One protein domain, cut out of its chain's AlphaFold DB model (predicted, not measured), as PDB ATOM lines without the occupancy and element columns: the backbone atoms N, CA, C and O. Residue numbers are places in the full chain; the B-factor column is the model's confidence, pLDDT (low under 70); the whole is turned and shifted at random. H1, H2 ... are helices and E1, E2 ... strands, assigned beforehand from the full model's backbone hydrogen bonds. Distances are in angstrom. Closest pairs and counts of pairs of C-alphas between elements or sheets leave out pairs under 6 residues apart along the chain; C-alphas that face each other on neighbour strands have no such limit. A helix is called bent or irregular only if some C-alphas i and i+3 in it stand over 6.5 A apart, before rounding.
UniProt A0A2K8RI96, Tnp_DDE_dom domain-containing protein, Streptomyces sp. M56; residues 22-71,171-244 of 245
ATOM      1  N   ALA A  22     140.484 195.501 123.025       78.56
ATOM      2  CA  ALA A  22     140.873 194.313 122.265       78.56
ATOM      3  C   ALA A  22     142.401 194.134 122.156       78.56
ATOM      4  O   ALA A  22     142.871 193.008 122.022       78.56
ATOM      5  N   MET A  23     143.187 195.216 122.238       79.38
ATOM      6  CA  MET A  23     144.657 195.153 122.238       79.38
ATOM      7  C   MET A  23     145.220 194.620 123.556       79.38
ATOM      8  O   MET A  23     146.324 194.084 123.586       79.38
ATOM      9  N   VAL A  24     144.468 194.751 124.649       87.56
ATOM     10  CA  VAL A  24     144.903 194.309 125.979       87.56
ATOM     11  C   VAL A  24     144.898 192.781 126.079       87.56
ATOM     12  O   VAL A  24     145.646 192.211 126.872       87.56
ATOM     13  N   VAL A  25     144.093 192.095 125.260       89.75
ATOM     14  CA  VAL A  25     143.909 190.641 125.366       89.75
ATOM     15  C   VAL A  25     145.189 189.869 125.047       89.75
ATOM     16  O   VAL A  25     145.495 188.910 125.754       89.75
ATOM     17  N   ASP A  26     145.981 190.325 124.074       87.69
ATOM     18  CA  ASP A  26     147.268 189.701 123.740       87.69
ATOM     19  C   ASP A  26     148.237 189.768 124.931       87.69
ATOM     20  O   ASP A  26     148.863 188.771 125.298       87.69
ATOM     21  N   ALA A  27     148.307 190.925 125.601       89.31
ATOM     22  CA  ALA A  27     149.109 191.097 126.811       89.31
ATOM     23  C   ALA A  27     148.608 190.199 127.954       89.31
ATOM     24  O   ALA A  27     149.411 189.587 128.662       89.31
ATOM     25  N   VAL A  28     147.283 190.066 128.096       93.06
ATOM     26  CA  VAL A  28     146.667 189.178 129.088       93.06
ATOM     27  C   VAL A  28     147.049 187.723 128.840       93.06
ATOM     28  O   VAL A  28     147.476 187.027 129.764       93.06
ATOM     29  N   HIS A  29     146.928 187.256 127.597       93.94
ATOM     30  CA  HIS A  29     147.311 185.902 127.219       93.94
ATOM     31  C   HIS A  29     148.805 185.657 127.402       93.94
ATOM     32  O   HIS A  29     149.164 184.641 127.990       93.94
ATOM     33  N   GLY A  30     149.669 186.590 126.995       92.12
ATOM     34  CA  GLY A  30     151.113 186.488 127.211       92.12
ATOM     35  C   GLY A  30     151.472 186.363 128.695       92.12
ATOM     36  O   GLY A  30     152.232 185.475 129.088       92.12
ATOM     37  N   GLY A  31     150.852 187.183 129.548       93.12
ATOM     38  CA  GLY A  31     151.035 187.111 130.997       93.12
ATOM     39  C   GLY A  31     150.555 185.788 131.599       93.12
ATOM     40  O   GLY A  31     151.223 185.222 132.468       93.12
ATOM     41  N   LEU A  32     149.408 185.274 131.150       95.12
ATOM     42  CA  LEU A  32     148.879 183.982 131.595       95.12
ATOM     43  C   LEU A  32     149.733 182.808 131.101       95.12
ATOM     44  O   LEU A  32     149.988 181.885 131.876       95.12
ATOM     45  N   ALA A  33     150.231 182.859 129.865       94.12
ATOM     46  CA  ALA A  33     151.131 181.862 129.287       94.12
ATOM     47  C   ALA A  33     152.427 181.743 130.090       94.12
ATOM     48  O   ALA A  33     152.806 180.640 130.483       94.12
ATOM     49  N   ALA A  34     153.046 182.878 130.433       94.06
ATOM     50  CA  ALA A  34     154.258 182.914 131.248       94.06
ATOM     51  C   ALA A  34     154.073 182.244 132.622       94.06
ATOM     52  O   ALA A  34     155.004 181.648 133.161       94.06
ATOM     53  N   ARG A  35     152.855 182.295 133.178       94.25
ATOM     54  CA  ARG A  35     152.499 181.654 134.454       94.25
ATOM     55  C   ARG A  35     151.905 180.250 134.302       94.25
ATOM     56  O   ARG A  35     151.555 179.651 135.312       94.25
ATOM     57  N   LYS A  36     151.798 179.719 133.077       93.38
ATOM     58  CA  LYS A  36     151.133 178.436 132.763       93.38
ATOM     59  C   LYS A  36     149.668 178.390 133.228       93.38
ATOM     60  O   LYS A  36     149.185 177.366 133.695       93.38
ATOM     61  N   LEU A  37     148.969 179.518 133.096       94.75
ATOM     62  CA  LEU A  37     147.568 179.714 133.492       94.75
ATOM     63  C   LEU A  37     146.668 180.053 132.291       94.75
ATOM     64  O   LEU A  37     145.653 180.732 132.454       94.75
ATOM     65  N   LEU A  38     147.046 179.635 131.079       94.19
ATOM     66  CA  LEU A  38     146.189 179.825 129.910       94.19
ATOM     67  C   LEU A  38     144.903 179.003 130.065       94.19
ATOM     68  O   LEU A  38     144.979 177.805 130.346       94.19
ATOM     69  N   PRO A  39     143.727 179.619 129.879       91.31
ATOM     70  CA  PRO A  39     142.478 178.881 129.878       91.31
ATOM     71  C   PRO A  39     142.283 178.169 128.535       91.31
ATOM     72  O   PRO A  39     142.700 178.675 127.497       91.31
ATOM     73  N   ALA A  40     141.568 177.042 128.536       90.56
ATOM     74  CA  ALA A  40     141.126 176.409 127.291       90.56
ATOM     75  C   ALA A  40     140.146 177.310 126.512       90.56
ATOM     76  O   ALA A  40     140.190 177.376 125.287       90.56
ATOM     77  N   GLU A  41     139.296 178.055 127.228       90.25
ATOM     78  CA  GLU A  41     138.376 179.039 126.657       90.25
ATOM     79  C   GLU A  41     138.428 180.358 127.435       90.25
ATOM     80  O   GLU A  41     138.339 180.379 128.664       90.25
ATOM     81  N   HIS A  42     138.518 181.479 126.722       90.06
ATOM     82  CA  HIS A  42     138.465 182.819 127.289       90.06
ATOM     83  C   HIS A  42     137.145 183.502 126.912       90.06
ATOM     84  O   HIS A  42     136.885 183.796 125.740       90.06
ATOM     85  N   LEU A  43     136.306 183.762 127.920       88.38
ATOM     86  CA  LEU A  43     135.049 184.483 127.747       88.38
ATOM     87  C   LEU A  43     135.292 185.997 127.740       88.38
ATOM     88  O   LEU A  43     135.646 186.569 128.769       88.38
ATOM     89  N   LEU A  44     135.052 186.648 126.605       86.69
ATOM     90  CA  LEU A  44     135.330 188.069 126.398       86.69
ATOM     91  C   LEU A  44     134.055 188.896 126.230       86.69
ATOM     92  O   LEU A  44     133.033 188.430 125.715       86.69
ATOM     93  N   ASP A  45     134.134 190.158 126.649       82.38
ATOM     94  CA  ASP A  45     133.107 191.152 126.354       82.38
ATOM     95  C   ASP A  45     133.160 191.642 124.904       82.38
ATOM     96  O   ASP A  45     134.176 191.501 124.229       82.38
ATOM     97  N   ALA A  46     132.081 192.280 124.446       79.25
ATOM     98  CA  ALA A  46     132.000 192.893 123.123       79.25
ATOM     99  C   ALA A  46     133.084 193.953 122.860       79.25
ATOM    100  O   ALA A  46     133.359 194.241 121.696       79.25
ATOM    101  N   GLY A  47     133.635 194.583 123.907       81.12
ATOM    102  CA  GLY A  47     134.776 195.499 123.788       81.12
ATOM    103  C   GLY A  47     136.116 194.793 123.546       81.12
ATOM    104  O   GLY A  47     136.951 195.304 122.809       81.12
ATOM    105  N   TYR A  48     136.286 193.588 124.099       83.81
ATOM    106  CA  TYR A  48     137.544 192.829 124.070       83.81
ATOM    107  C   TYR A  48     137.586 191.778 122.951       83.81
ATOM    108  O   TYR A  48     138.657 191.362 122.517       83.81
ATOM    109  N   ALA A  49     136.428 191.316 122.477       84.56
ATOM    110  CA  ALA A  49     136.338 190.297 121.443       84.56
ATOM    111  C   ALA A  49     136.549 190.888 120.037       84.56
ATOM    112  O   ALA A  49     135.791 191.749 119.584       84.56
ATOM    113  N   SER A  50     137.516 190.347 119.293       83.75
ATOM    114  CA  SER A  50     137.741 190.669 117.880       83.75
ATOM    115  C   SER A  50     137.671 189.420 116.988       83.75
ATOM    116  O   SER A  50     137.816 188.282 117.450       83.75
ATOM    117  N   ALA A  51     137.390 189.627 115.696       82.12
ATOM    118  CA  ALA A  51     137.352 188.543 114.713       82.12
ATOM    119  C   ALA A  51     138.743 187.922 114.525       82.12
ATOM    120  O   ALA A  51     138.864 186.703 114.541       82.12
ATOM    121  N   GLU A  52     139.769 188.769 114.437       82.38
ATOM    122  CA  GLU A  52     141.177 188.379 114.357       82.38
ATOM    123  C   GLU A  52     141.581 187.488 115.533       82.38
ATOM    124  O   GLU A  52     141.981 186.349 115.315       82.38
ATOM    125  N   LEU A  53     141.349 187.937 116.773       83.62
ATOM    126  CA  LEU A  53     141.688 187.180 117.982       83.62
ATOM    127  C   LEU A  53     141.013 185.800 118.012       83.62
ATOM    128  O   LEU A  53     141.552 184.835 118.541       83.62
ATOM    129  N   SER A  54     139.822 185.691 117.425       85.81
ATOM    130  CA  SER A  54     139.077 184.431 117.375       85.81
ATOM    131  C   SER A  54     139.630 183.423 116.372       85.81
ATOM    132  O   SER A  54     139.333 182.241 116.503       85.81
ATOM    133  N   VAL A  55     140.397 183.887 115.384       85.50
ATOM    134  CA  VAL A  55     141.150 183.035 114.460       85.50
ATOM    135  C   VAL A  55     142.514 182.702 115.058       85.50
ATOM    136  O   VAL A  55     142.924 181.544 115.063       85.50
ATOM    137  N   THR A  56     143.224 183.713 115.560       86.00
ATOM    138  CA  THR A  56     144.643 183.590 115.903       86.00
ATOM    139  C   THR A  56     144.870 182.896 117.243       86.00
ATOM    140  O   THR A  56     145.729 182.021 117.322       86.00
ATOM    141  N   ALA A  57     144.093 183.210 118.287       88.06
ATOM    142  CA  ALA A  57     144.323 182.675 119.634       88.06
ATOM    143  C   ALA A  57     144.181 181.140 119.745       88.06
ATOM    144  O   ALA A  57     145.027 180.527 120.405       88.06
ATOM    145  N   PRO A  58     143.209 180.472 119.087       90.25
ATOM    146  CA  PRO A  58     143.132 179.011 119.110       90.25
ATOM    147  C   PRO A  58     144.354 178.339 118.482       90.25
ATOM    148  O   PRO A  58     144.830 177.333 118.996       90.25
ATOM    149  N   VAL A  59     144.879 178.903 117.390       88.94
ATOM    150  CA  VAL A  59     146.016 178.328 116.657       88.94
ATOM    151  C   VAL A  59     147.336 178.614 117.369       88.94
ATOM    152  O   VAL A  59     148.154 177.716 117.533       88.94
ATOM    153  N   ALA A  60     147.547 179.857 117.803       88.75
ATOM    154  CA  ALA A  60     148.813 180.288 118.387       88.75
ATOM    155  C   ALA A  60     148.974 179.871 119.857       88.75
ATOM    156  O   ALA A  60     150.089 179.621 120.304       88.75
ATOM    157  N   LEU A  61     147.873 179.826 120.615       90.19
ATOM    158  CA  LEU A  61     147.899 179.671 122.072       90.19
ATOM    159  C   LEU A  61     147.022 178.521 122.584       90.19
ATOM    160  O   LEU A  61     147.025 178.254 123.783       90.19
ATOM    161  N   GLY A  62     146.248 177.860 121.716       91.69
ATOM    162  CA  GLY A  62     145.282 176.842 122.136       91.69
ATOM    163  C   GLY A  62     144.084 177.408 122.907       91.69
ATOM    164  O   GLY A  62     143.412 176.656 123.607       91.69
ATOM    165  N   VAL A  63     143.820 178.719 122.811       92.62
ATOM    166  CA  VAL A  63     142.760 179.397 123.577       92.62
ATOM    167  C   VAL A  63     141.547 179.680 122.693       92.62
ATOM    168  O   VAL A  63     141.601 180.511 121.787       92.62
ATOM    169  N   GLY A  64     140.416 179.043 122.993       90.69
ATOM    170  CA  GLY A  64     139.130 179.336 122.361       90.69
ATOM    171  C   GLY A  64     138.569 180.689 122.806       90.69
ATOM    172  O   GLY A  64     138.525 180.987 123.995       90.69
ATOM    173  N   ILE A  65     138.099 181.520 121.872       88.38
ATOM    174  CA  ILE A  65     137.513 182.829 122.202       88.38
ATOM    175  C   ILE A  65     135.989 182.760 122.180       88.38
ATOM    176  O   ILE A  65     135.368 182.520 121.137       88.38
ATOM    177  N   VAL A  66     135.375 183.053 123.325       85.62
ATOM    178  CA  VAL A  66     133.922 183.033 123.505       85.62
ATOM    179  C   VAL A  66     133.439 184.445 123.811       85.62
ATOM    180  O   VAL A  66     133.519 184.927 124.933       85.62
ATOM    181  N   GLY A  67     132.920 185.141 122.807       79.94
ATOM    182  CA  GLY A  67     132.447 186.509 122.982       79.94
ATOM    183  C   GLY A  67     131.689 187.015 121.763       79.94
ATOM    184  O   GLY A  67     131.869 186.483 120.659       79.94
ATOM    185  N   PRO A  68     130.818 188.020 121.937       77.56
ATOM    186  CA  PRO A  68     130.150 188.649 120.814       77.56
ATOM    187  C   PRO A  68     131.179 189.463 120.028       77.56
ATOM    188  O   PRO A  68     131.752 190.418 120.544       77.56
ATOM    189  N   VAL A  69     131.405 189.106 118.766       76.62
ATOM    190  CA  VAL A  69     132.220 189.933 117.869       76.62
ATOM    191  C   VAL A  69     131.305 190.883 117.127       76.62
ATOM    192  O   VAL A  69     130.345 190.458 116.483       76.62
ATOM    193  N   ARG A  70     131.603 192.180 117.230       65.44
ATOM    194  CA  ARG A  70     130.818 193.222 116.571       65.44
ATOM    195  C   ARG A  70     130.852 193.016 115.056       65.44
ATOM    196  O   ARG A  70     131.918 193.012 114.438       65.44
ATOM    197  N   SER A  71     129.676 192.884 114.454       60.97
ATOM    198  CA  SER A  71     129.524 192.995 113.007       60.97
ATOM    199  C   SER A  71     129.761 194.446 112.599       60.97
ATOM    200  O   SER A  71     129.153 195.348 113.174       60.97
ATOM    201  N   GLY A 171     119.666 185.104 125.841       48.84
ATOM    202  CA  GLY A 171     119.828 184.886 127.286       48.84
ATOM    203  C   GLY A 171     120.452 183.578 127.775       48.84
ATOM    204  O   GLY A 171     120.923 183.570 128.910       48.84
ATOM    205  N   GLU A 172     120.551 182.526 126.961       47.44
ATOM    206  CA  GLU A 172     120.990 181.191 127.432       47.44
ATOM    207  C   GLU A 172     122.225 180.658 126.689       47.44
ATOM    208  O   GLU A 172     122.376 179.471 126.423       47.44
ATOM    209  N   GLY A 173     123.129 181.561 126.308       59.62
ATOM    210  CA  GLY A 173     124.372 181.198 125.630       59.62
ATOM    211  C   GLY A 173     125.550 180.939 126.585       59.62
ATOM    212  O   GLY A 173     125.471 181.249 127.775       59.62
ATOM    213  N   PRO A 174     126.708 180.503 126.049       61.31
ATOM    214  CA  PRO A 174     127.976 180.322 126.781       61.31
ATOM    215  C   PRO A 174     128.404 181.517 127.657       61.31
ATOM    216  O   PRO A 174     129.136 181.367 128.633       61.31
ATOM    217  N   LEU A 175     127.904 182.718 127.345       64.75
ATOM    218  CA  LEU A 175     128.133 183.957 128.088       64.75
ATOM    219  C   LEU A 175     127.368 184.053 129.419       64.75
ATOM    220  O   LEU A 175     127.643 184.969 130.188       64.75
ATOM    221  N   ALA A 176     126.453 183.130 129.743       63.88
ATOM    222  CA  ALA A 176     125.768 183.107 131.040       63.88
ATOM    223  C   ALA A 176     126.755 183.013 132.223       63.88
ATOM    224  O   ALA A 176     126.529 183.625 133.266       63.88
ATOM    225  N   SER A 177     127.909 182.360 132.022       66.94
ATOM    226  CA  SER A 177     129.000 182.319 133.009       66.94
ATOM    227  C   SER A 177     129.595 183.708 133.316       66.94
ATOM    228  O   SER A 177     130.237 183.888 134.343       66.94
ATOM    229  N   ARG A 178     129.361 184.740 132.486       70.56
ATOM    230  CA  ARG A 178     129.824 186.115 132.759       70.56
ATOM    231  C   ARG A 178     128.952 186.898 133.739       70.56
ATOM    232  O   ARG A 178     129.346 188.000 134.105       70.56
ATOM    233  N   ARG A 179     127.817 186.366 134.214       64.56
ATOM    234  CA  ARG A 179     126.931 187.088 135.154       64.56
ATOM    235  C   ARG A 179     127.657 187.600 136.418       64.56
ATOM    236  O   ARG A 179     127.233 188.598 136.984       64.56
ATOM    237  N   GLY A 180     128.787 186.998 136.809       69.81
ATOM    238  CA  GLY A 180     129.607 187.435 137.952       69.81
ATOM    239  C   GLY A 180     130.611 188.577 137.699       69.81
ATOM    240  O   GLY A 180     131.231 189.061 138.650       69.81
ATOM    241  N   VAL A 181     130.814 189.030 136.452       77.75
ATOM    242  CA  VAL A 181     131.828 190.066 136.148       77.75
ATOM    243  C   VAL A 181     131.450 191.430 136.731       77.75
ATOM    244  O   VAL A 181     132.296 192.094 137.324       77.75
ATOM    245  N   GLU A 182     130.170 191.799 136.667       78.81
ATOM    246  CA  GLU A 182     129.657 193.047 137.247       78.81
ATOM    247  C   GLU A 182     129.810 193.063 138.770       78.81
ATOM    248  O   GLU A 182     130.186 194.081 139.349       78.81
ATOM    249  N   GLY A 183     129.620 191.910 139.422       78.25
ATOM    250  CA  GLY A 183     129.899 191.752 140.850       78.25
ATOM    251  C   GLY A 183     131.371 192.000 141.185       78.25
ATOM    252  O   GLY A 183     131.681 192.634 142.191       78.25
ATOM    253  N   THR A 184     132.289 191.585 140.307       82.12
ATOM    254  CA  THR A 184     133.733 191.841 140.465       82.12
ATOM    255  C   THR A 184     134.072 193.320 140.321       82.12
ATOM    256  O   THR A 184     134.799 193.861 141.153       82.12
ATOM    257  N   ILE A 185     133.519 193.989 139.303       84.31
ATOM    258  CA  ILE A 185     133.701 195.432 139.103       84.31
ATOM    259  C   ILE A 185     133.148 196.187 140.309       84.31
ATOM    260  O   ILE A 185     133.835 197.036 140.871       84.31
ATOM    261  N   HIS A 186     131.933 195.852 140.752       83.62
ATOM    262  CA  HIS A 186     131.343 196.457 141.938       83.62
ATOM    263  C   HIS A 186     132.231 196.258 143.167       83.62
ATOM    264  O   HIS A 186     132.515 197.239 143.840       83.62
ATOM    265  N   GLN A 187     132.712 195.038 143.433       85.25
ATOM    266  CA  GLN A 187     133.597 194.744 144.564       85.25
ATOM    267  C   GLN A 187     134.876 195.597 144.529       85.25
ATOM    268  O   GLN A 187     135.238 196.193 145.539       85.25
ATOM    269  N   ALA A 188     135.517 195.738 143.365       86.88
ATOM    270  CA  ALA A 188     136.680 196.614 143.215       86.88
ATOM    271  C   ALA A 188     136.343 198.083 143.528       86.88
ATOM    272  O   ALA A 188     137.077 198.774 144.230       86.88
ATOM    273  N   VAL A 189     135.195 198.573 143.061       88.12
ATOM    274  CA  VAL A 189     134.779 199.958 143.313       88.12
ATOM    275  C   VAL A 189     134.380 200.184 144.773       88.12
ATOM    276  O   VAL A 189     134.806 201.174 145.362       88.12
ATOM    277  N   SER A 190     133.570 199.301 145.358       84.69
ATOM    278  CA  SER A 190     133.011 199.478 146.702       84.69
ATOM    279  C   SER A 190     134.020 199.211 147.809       84.69
ATOM    280  O   SER A 190     133.931 199.834 148.861       84.69
ATOM    281  N   THR A 191     134.946 198.274 147.599       83.81
ATOM    282  CA  THR A 191     135.883 197.839 148.639       83.81
ATOM    283  C   THR A 191     137.202 198.594 148.579       83.81
ATOM    284  O   THR A 191     137.744 198.929 149.626       83.81
ATOM    285  N   THR A 192     137.727 198.872 147.381       82.12
ATOM    286  CA  THR A 192     139.068 199.472 147.240       82.12
ATOM    287  C   THR A 192     139.054 200.859 146.608       82.12
ATOM    288  O   THR A 192     140.092 201.506 146.534       82.12
ATOM    289  N   GLY A 193     137.892 201.348 146.163       84.50
ATOM    290  CA  GLY A 193     137.784 202.671 145.550       84.50
ATOM    291  C   GLY A 193     138.409 202.762 144.156       84.50
ATOM    292  O   GLY A 193     138.709 203.867 143.710       84.50
ATOM    293  N   ALA A 194     138.548 201.639 143.437       86.00
ATOM    294  CA  ALA A 194     139.345 201.500 142.207       86.00
ATOM    295  C   ALA A 194     139.060 202.504 141.062       86.00
ATOM    296  O   ALA A 194     139.837 202.589 140.118       86.00
ATOM    297  N   ARG A 195     137.968 203.284 141.109       84.12
ATOM    298  CA  ARG A 195     137.685 204.347 140.122       84.12
ATOM    299  C   ARG A 195     138.600 205.562 140.248       84.12
ATOM    300  O   ARG A 195     138.657 206.359 139.316       84.12
ATOM    301  N   ARG A 196     139.217 205.770 141.411       84.31
ATOM    302  CA  ARG A 196     140.070 206.926 141.677       84.31
ATOM    303  C   ARG A 196     141.331 206.471 142.385       84.31
ATOM    304  O   ARG A 196     141.278 205.664 143.303       84.31
ATOM    305  N   THR A 197     142.450 207.032 141.963       83.38
ATOM    306  CA  THR A 197     143.759 206.811 142.568       83.38
ATOM    307  C   THR A 197     144.433 208.162 142.760       83.38
ATOM    308  O   THR A 197     144.294 209.046 141.915       83.38
ATOM    309  N   GLY A 198     145.106 208.339 143.899       84.56
ATOM    310  CA  GLY A 198     145.946 209.511 144.158       84.56
ATOM    311  C   GLY A 198     147.345 209.391 143.548       84.56
ATOM    312  O   GLY A 198     148.120 210.336 143.630       84.56
ATOM    313  N   HIS A 199     147.667 208.233 142.964       86.94
ATOM    314  CA  HIS A 199     148.966 207.948 142.365       86.94
ATOM    315  C   HIS A 199     149.106 208.562 140.975       86.94
ATOM    316  O   HIS A 199     148.135 208.641 140.216       86.94
ATOM    317  N   VAL A 200     150.334 208.949 140.629       87.38
ATOM    318  CA  VAL A 200     150.659 209.576 139.345       87.38
ATOM    319  C   VAL A 200     151.609 208.667 138.574       87.38
ATOM    320  O   VAL A 200     152.672 208.294 139.055       87.38
ATOM    321  N   GLY A 201     151.235 208.335 137.340       91.12
ATOM    322  CA  GLY A 201     152.040 207.494 136.455       91.12
ATOM    323  C   GLY A 201     151.646 206.016 136.473       91.12
ATOM    324  O   GLY A 201     151.168 205.466 137.465       91.12
ATOM    325  N   LEU A 202     151.847 205.358 135.329       92.19
ATOM    326  CA  LEU A 202     151.297 204.028 135.056       92.19
ATOM    327  C   LEU A 202     151.819 202.946 136.015       92.19
ATOM    328  O   LEU A 202     151.065 202.053 136.386       92.19
ATOM    329  N   ALA A 203     153.083 203.029 136.439       93.62
ATOM    330  CA  ALA A 203     153.696 202.036 137.323       93.62
ATOM    331  C   ALA A 203     153.085 202.042 138.736       93.62
ATOM    332  O   ALA A 203     152.748 200.983 139.266       93.62
ATOM    333  N   GLU A 204     152.886 203.224 139.327       93.56
ATOM    334  CA  GLU A 204     152.257 203.347 140.647       93.56
ATOM    335  C   GLU A 204     150.781 202.935 140.601       93.56
ATOM    336  O   GLU A 204     150.295 202.210 141.469       93.56
ATOM    337  N   ILE A 205     150.077 203.334 139.538       93.19
ATOM    338  CA  ILE A 205     148.688 202.932 139.297       93.19
ATOM    339  C   ILE A 205     148.596 201.411 139.125       93.19
ATOM    340  O   ILE A 205     147.702 200.775 139.686       93.19
ATOM    341  N   HIS A 206     149.532 200.804 138.393       94.06
ATOM    342  CA  HIS A 206     149.579 199.358 138.223       94.06
ATOM    343  C   HIS A 206     149.758 198.639 139.563       94.06
ATOM    344  O   HIS A 206     149.020 197.695 139.847       94.06
ATOM    345  N   LEU A 207     150.666 199.115 140.420       94.12
ATOM    346  CA  LEU A 207     150.829 198.572 141.768       94.12
ATOM    347  C   LEU A 207     149.523 198.670 142.575       94.12
ATOM    348  O   LEU A 207     149.105 197.683 143.179       94.12
ATOM    349  N   ALA A 208     148.831 199.812 142.531       92.44
ATOM    350  CA  ALA A 208     147.537 199.982 143.195       92.44
ATOM    351  C   ALA A 208     146.464 198.999 142.675       92.44
ATOM    352  O   ALA A 208     145.693 198.436 143.461       92.44
ATOM    353  N   HIS A 209     146.431 198.729 141.366       93.62
ATOM    354  CA  HIS A 209     145.543 197.719 140.783       93.62
ATOM    355  C   HIS A 209     145.904 196.292 141.217       93.62
ATOM    356  O   HIS A 209     145.006 195.499 141.506       93.62
ATOM    357  N   VAL A 210     147.195 195.961 141.315       94.75
ATOM    358  CA  VAL A 210     147.656 194.658 141.820       94.75
ATOM    359  C   VAL A 210     147.247 194.465 143.281       94.75
ATOM    360  O   VAL A 210     146.700 193.416 143.625       94.75
ATOM    361  N   LEU A 211     147.427 195.483 144.128       93.38
ATOM    362  CA  LEU A 211     146.996 195.449 145.530       93.38
ATOM    363  C   LEU A 211     145.473 195.321 145.658       93.38
ATOM    364  O   LEU A 211     144.984 194.546 146.478       93.38
ATOM    365  N   THR A 212     144.717 196.008 144.798       93.00
ATOM    366  CA  THR A 212     143.257 195.860 144.713       93.00
ATOM    367  C   THR A 212     142.857 194.425 144.372       93.00
ATOM    368  O   THR A 212     142.005 193.842 145.044       93.00
ATOM    369  N   ALA A 213     143.481 193.823 143.356       94.25
ATOM    370  CA  ALA A 213     143.203 192.445 142.968       94.25
ATOM    371  C   ALA A 213     143.555 191.449 144.084       94.25
ATOM    372  O   ALA A 213     142.788 190.522 144.343       94.25
ATOM    373  N   ALA A 214     144.672 191.667 144.785       95.00
ATOM    374  CA  ALA A 214     145.062 190.866 145.940       95.00
ATOM    375  C   ALA A 214     144.031 190.965 147.078       95.00
ATOM    376  O   ALA A 214     143.599 189.936 147.593       95.00
ATOM    377  N   ALA A 215     143.569 192.173 147.417       93.06
ATOM    378  CA  ALA A 215     142.534 192.377 148.430       93.06
ATOM    379  C   ALA A 215     141.219 191.663 148.069       93.06
ATOM    380  O   ALA A 215     140.640 190.967 148.902       93.06
ATOM    381  N   ILE A 216     140.776 191.763 146.810       91.81
ATOM    382  CA  ILE A 216     139.590 191.044 146.315       91.81
ATOM    383  C   ILE A 216     139.773 189.528 146.437       91.81
ATOM    384  O   ILE A 216     138.860 188.837 146.889       91.81
ATOM    385  N   ASN A 217     140.943 189.007 146.060       93.69
ATOM    386  CA  ASN A 217     141.246 187.582 146.174       93.69
ATOM    387  C   ASN A 217     141.198 187.101 147.625       93.69
ATOM    388  O   ASN A 217     140.619 186.048 147.879       93.69
ATOM    389  N   LEU A 218     141.750 187.869 148.570       93.06
ATOM    390  CA  LEU A 218     141.701 187.540 149.997       93.06
ATOM    391  C   LEU A 218     140.261 187.488 150.512       93.06
ATOM    392  O   LEU A 218     139.884 186.502 151.133       93.06
ATOM    393  N   ILE A 219     139.435 188.484 150.175       89.25
ATOM    394  CA  ILE A 219     138.013 188.513 150.557       89.25
ATOM    395  C   ILE A 219     137.263 187.305 149.988       89.25
ATOM    396  O   ILE A 219     136.452 186.693 150.672       89.25
ATOM    397  N   ARG A 220     137.527 186.937 148.729       89.88
ATOM    398  CA  ARG A 220     136.870 185.783 148.098       89.88
ATOM    399  C   ARG A 220     137.325 184.456 148.678       89.88
ATOM    400  O   ARG A 220     136.515 183.542 148.783       89.88
ATOM    401  N   LEU A 221     138.605 184.343 149.020       91.62
ATOM    402  CA  LEU A 221     139.151 183.145 149.641       91.62
ATOM    403  C   LEU A 221     138.607 182.965 151.061       91.62
ATOM    404  O   LEU A 221     138.270 181.846 151.430       91.62
ATOM    405  N   ASP A 222     138.495 184.054 151.820       91.06
ATOM    406  CA  ASP A 222     137.891 184.069 153.153       91.06
ATOM    407  C   ASP A 222     136.404 183.691 153.109       91.06
ATOM    408  O   ASP A 222     135.985 182.760 153.795       91.06
ATOM    409  N   ALA A 223     135.633 184.320 152.215       88.19
ATOM    410  CA  ALA A 223     134.223 183.999 152.015       88.19
ATOM    411  C   ALA A 223     134.018 182.531 151.608       88.19
ATOM    412  O   ALA A 223     133.141 181.861 152.143       88.19
ATOM    413  N   TRP A 224     134.862 182.010 150.710       88.62
ATOM    414  CA  TRP A 224     134.825 180.604 150.306       88.62
ATOM    415  C   TRP A 224     135.195 179.648 151.444       88.62
ATOM    416  O   TRP A 224     134.558 178.612 151.590       88.62
ATOM    417  N   ARG A 225     136.196 179.982 152.269       89.19
ATOM    418  CA  ARG A 225     136.579 179.159 153.431       89.19
ATOM    419  C   ARG A 225     135.531 179.157 154.540       89.19
ATOM    420  O   ARG A 225     135.466 178.189 155.288       89.19
ATOM    421  N   SER A 226     134.762 180.233 154.652       89.50
ATOM    422  CA  SER A 226     133.751 180.427 155.696       89.50
ATOM    423  C   SER A 226     132.327 180.119 155.216       89.50
ATOM    424  O   SER A 226     131.375 180.526 155.880       89.50
ATOM    425  N   ASP A 227     132.167 179.490 154.042       85.44
ATOM    426  CA  ASP A 227     130.879 179.223 153.375       85.44
ATOM    427  C   ASP A 227     129.941 180.447 153.316       85.44
ATOM    428  O   ASP A 227     128.713 180.344 153.304       85.44
ATOM    429  N   THR A 228     130.525 181.647 153.277       80.81
ATOM    430  CA  THR A 228     129.783 182.902 153.214       80.81
ATOM    431  C   THR A 228     129.440 183.199 151.755       80.81
ATOM    432  O   THR A 228     130.351 183.320 150.929       80.81
ATOM    433  N   PRO A 229     128.151 183.354 151.400       71.12
ATOM    434  CA  PRO A 229     127.770 183.674 150.033       71.12
ATOM    435  C   PRO A 229     128.401 184.995 149.584       71.12
ATOM    436  O   PRO A 229     128.262 186.026 150.246       71.12
ATOM    437  N   LEU A 230     129.069 184.986 148.428       69.12
ATOM    438  CA  LEU A 230     129.447 186.228 147.758       69.12
ATOM    439  C   LEU A 230     128.159 186.952 147.352       69.12
ATOM    440  O   LEU A 230     127.258 186.331 146.795       69.12
ATOM    441  N   ALA A 231     128.072 188.249 147.659       61.50
ATOM    442  CA  ALA A 231     126.867 189.039 147.424       61.50
ATOM    443  C   ALA A 231     126.350 188.877 145.984       61.50
ATOM    444  O   ALA A 231     127.118 189.004 145.024       61.50
ATOM    445  N   ASP A 232     125.046 188.625 145.851       56.69
ATOM    446  CA  ASP A 232     124.393 188.475 144.555       56.69
ATOM    447  C   ASP A 232     124.548 189.732 143.694       56.69
ATOM    448  O   ASP A 232     124.614 190.866 144.188       56.69
ATOM    449  N   ALA A 233     124.583 189.527 142.375       55.25
ATOM    450  CA  ALA A 233     124.589 190.618 141.415       55.25
ATOM    451  C   ALA A 233     123.365 191.513 141.665       55.25
ATOM    452  O   ALA A 233     122.229 191.112 141.415       55.25
ATOM    453  N   ARG A 234     123.590 192.736 142.167       56.66
ATOM    454  CA  ARG A 234     122.520 193.721 142.357       56.66
ATOM    455  C   ARG A 234     121.790 193.918 141.033       56.66
ATOM    456  O   ARG A 234     122.377 194.391 140.059       56.66
ATOM    457  N   THR A 235     120.496 193.625 141.012       55.19
ATOM    458  CA  THR A 235     119.615 194.072 139.938       55.19
ATOM    459  C   THR A 235     119.564 195.596 139.983       55.19
ATOM    460  O   THR A 235     119.237 196.209 141.002       55.19
ATOM    461  N   SER A 236     119.960 196.251 138.889       60.78
ATOM    462  CA  SER A 236     119.797 197.702 138.794       60.78
ATOM    463  C   SER A 236     118.303 198.037 138.872       60.78
ATOM    464  O   SER A 236     117.467 197.252 138.425       60.78
ATOM    465  N   ARG A 237     117.940 199.212 139.406       62.69
ATOM    466  CA  ARG A 237     116.524 199.640 139.475       62.69
ATOM    467  C   ARG A 237     115.836 199.604 138.106       62.69
ATOM    468  O   ARG A 237     114.649 199.328 138.017       62.69
ATOM    469  N   LEU A 238     116.604 199.845 137.046       63.97
ATOM    470  CA  LEU A 238     116.129 199.832 135.667       63.97
ATOM    471  C   LEU A 238     115.907 198.399 135.148       63.97
ATOM    472  O   LEU A 238     114.920 198.145 134.468       63.97
ATOM    473  N   ALA A 239     116.765 197.446 135.531       61.41
ATOM    474  CA  ALA A 239     116.544 196.025 135.258       61.41
ATOM    475  C   ALA A 239     115.356 195.466 136.060       61.41
ATOM    476  O   ALA A 239     114.576 194.691 135.524       61.41
ATOM    477  N   ALA A 240     115.179 195.901 137.312       67.38
ATOM    478  CA  ALA A 240     114.036 195.513 138.138       67.38
ATOM    479  C   ALA A 240     112.695 195.981 137.541       67.38
ATOM    480  O   ALA A 240     111.723 195.236 137.584       67.38
ATOM    481  N   LEU A 241     112.654 197.167 136.921       70.19
ATOM    482  CA  LEU A 241     111.475 197.645 136.185       70.19
ATOM    483  C   LEU A 241     111.158 196.785 134.953       70.19
ATOM    484  O   LEU A 241     109.993 196.533 134.680       70.19
ATOM    485  N   ALA A 242     112.177 196.307 134.235       63.75
ATOM    486  CA  ALA A 242     111.990 195.447 133.064       63.75
ATOM    487  C   ALA A 242     111.549 194.011 133.410       63.75
ATOM    488  O   ALA A 242     111.045 193.315 132.541       63.75
ATOM    489  N   LEU A 243     111.760 193.564 134.654       59.19
ATOM    490  CA  LEU A 243     111.274 192.278 135.178       59.19
ATOM    491  C   LEU A 243     109.854 192.363 135.767       59.19
ATOM    492  O   LEU A 243     109.250 191.327 136.020       59.19
ATOM    493  N   ALA A 244     109.352 193.575 136.022       57.66
ATOM    494  CA  ALA A 244     108.026 193.828 136.588       57.66
ATOM    495  C   ALA A 244     106.959 194.178 135.528       57.66
ATOM    496  O   ALA A 244     105.815 194.446 135.895       57.66
TER     497      ALA A 244
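What this domain is: This is residues 22 to 71 and 171 to 244 of the 245 residues of the protein "Tnp_DDE_dom domain-containing protein" of Streptomyces sp. M56 (UniProt A0A2K8RI96). Two parts are loosely joined: a small one, where H2 packs on the two-stranded sheet E1 E2 with H1 near H2, and a pair of long helices, where the end of H3 meets the middle of H4. H3 reaches from the strands to H4, and residues 236 to 242, mostly H5, stick out. You have 124 printed residues, in order H1 E1 H2 E2 H3 H4 H5, mostly helix, the sheet parallel. The whole is loose, radius of gyration of the C-alphas 17.0 A, spanning 44 by 39 by 32 A.

How they stand to each other: Begin at E1, residues 41 to 43, and E2, residues 64 to 66, parallel at 23 degrees, with N 42 and O 64 2.8 A apart, within hydrogen-bond range. With H2, residues 51 to 61, they form a strand-helix-strand unit, a helix between two parallel neighbour strands, its crossover right-handed. The closest C-alphas of H2 and E2 are Pro 58 and Gly 64, 5.2 A. H1, residues 22 to 34, and H2 are near each other. H3, residues 174 to 192, comes closest to E1 at C-alphas Leu 175 and Leu 43, 6.9 A. H3 and H4, residues 202 to 225, touch through residues 187 to 192 and 212 to 216 alone, closest C-alphas Thr 192 and Thr 212, 6.1 A, only just about perpendicular at 71 degrees. H5, residues 237 to 243, is apart from both. Every O i to N i+4 pair is within hydrogen-bond range in H4 and H5, but 7 of 9 in H1, 5 of 7 in H2 and 9 of 15 in H3.

Where its parts are: Find C-alpha 22 at (140.873, 194.313, 122.265); H1 runs 19.7 A from there. H3 spans 30.1 A and is irregular, C-alphas 177 and 180 being 7.1 A apart. H4 runs 34.2 A to C-alpha 225 at (136.579, 179.159, 153.431).

The domain as a whole: Residues 72 to 170 are not printed; C-alphas 71 and 171 are 19.1 A apart. The link H4 to H5 is long. Look for pLDDT under 70 at residues 70 to 71, 171 to 177, 179 to 180, 230 to 240 and 242 to 244.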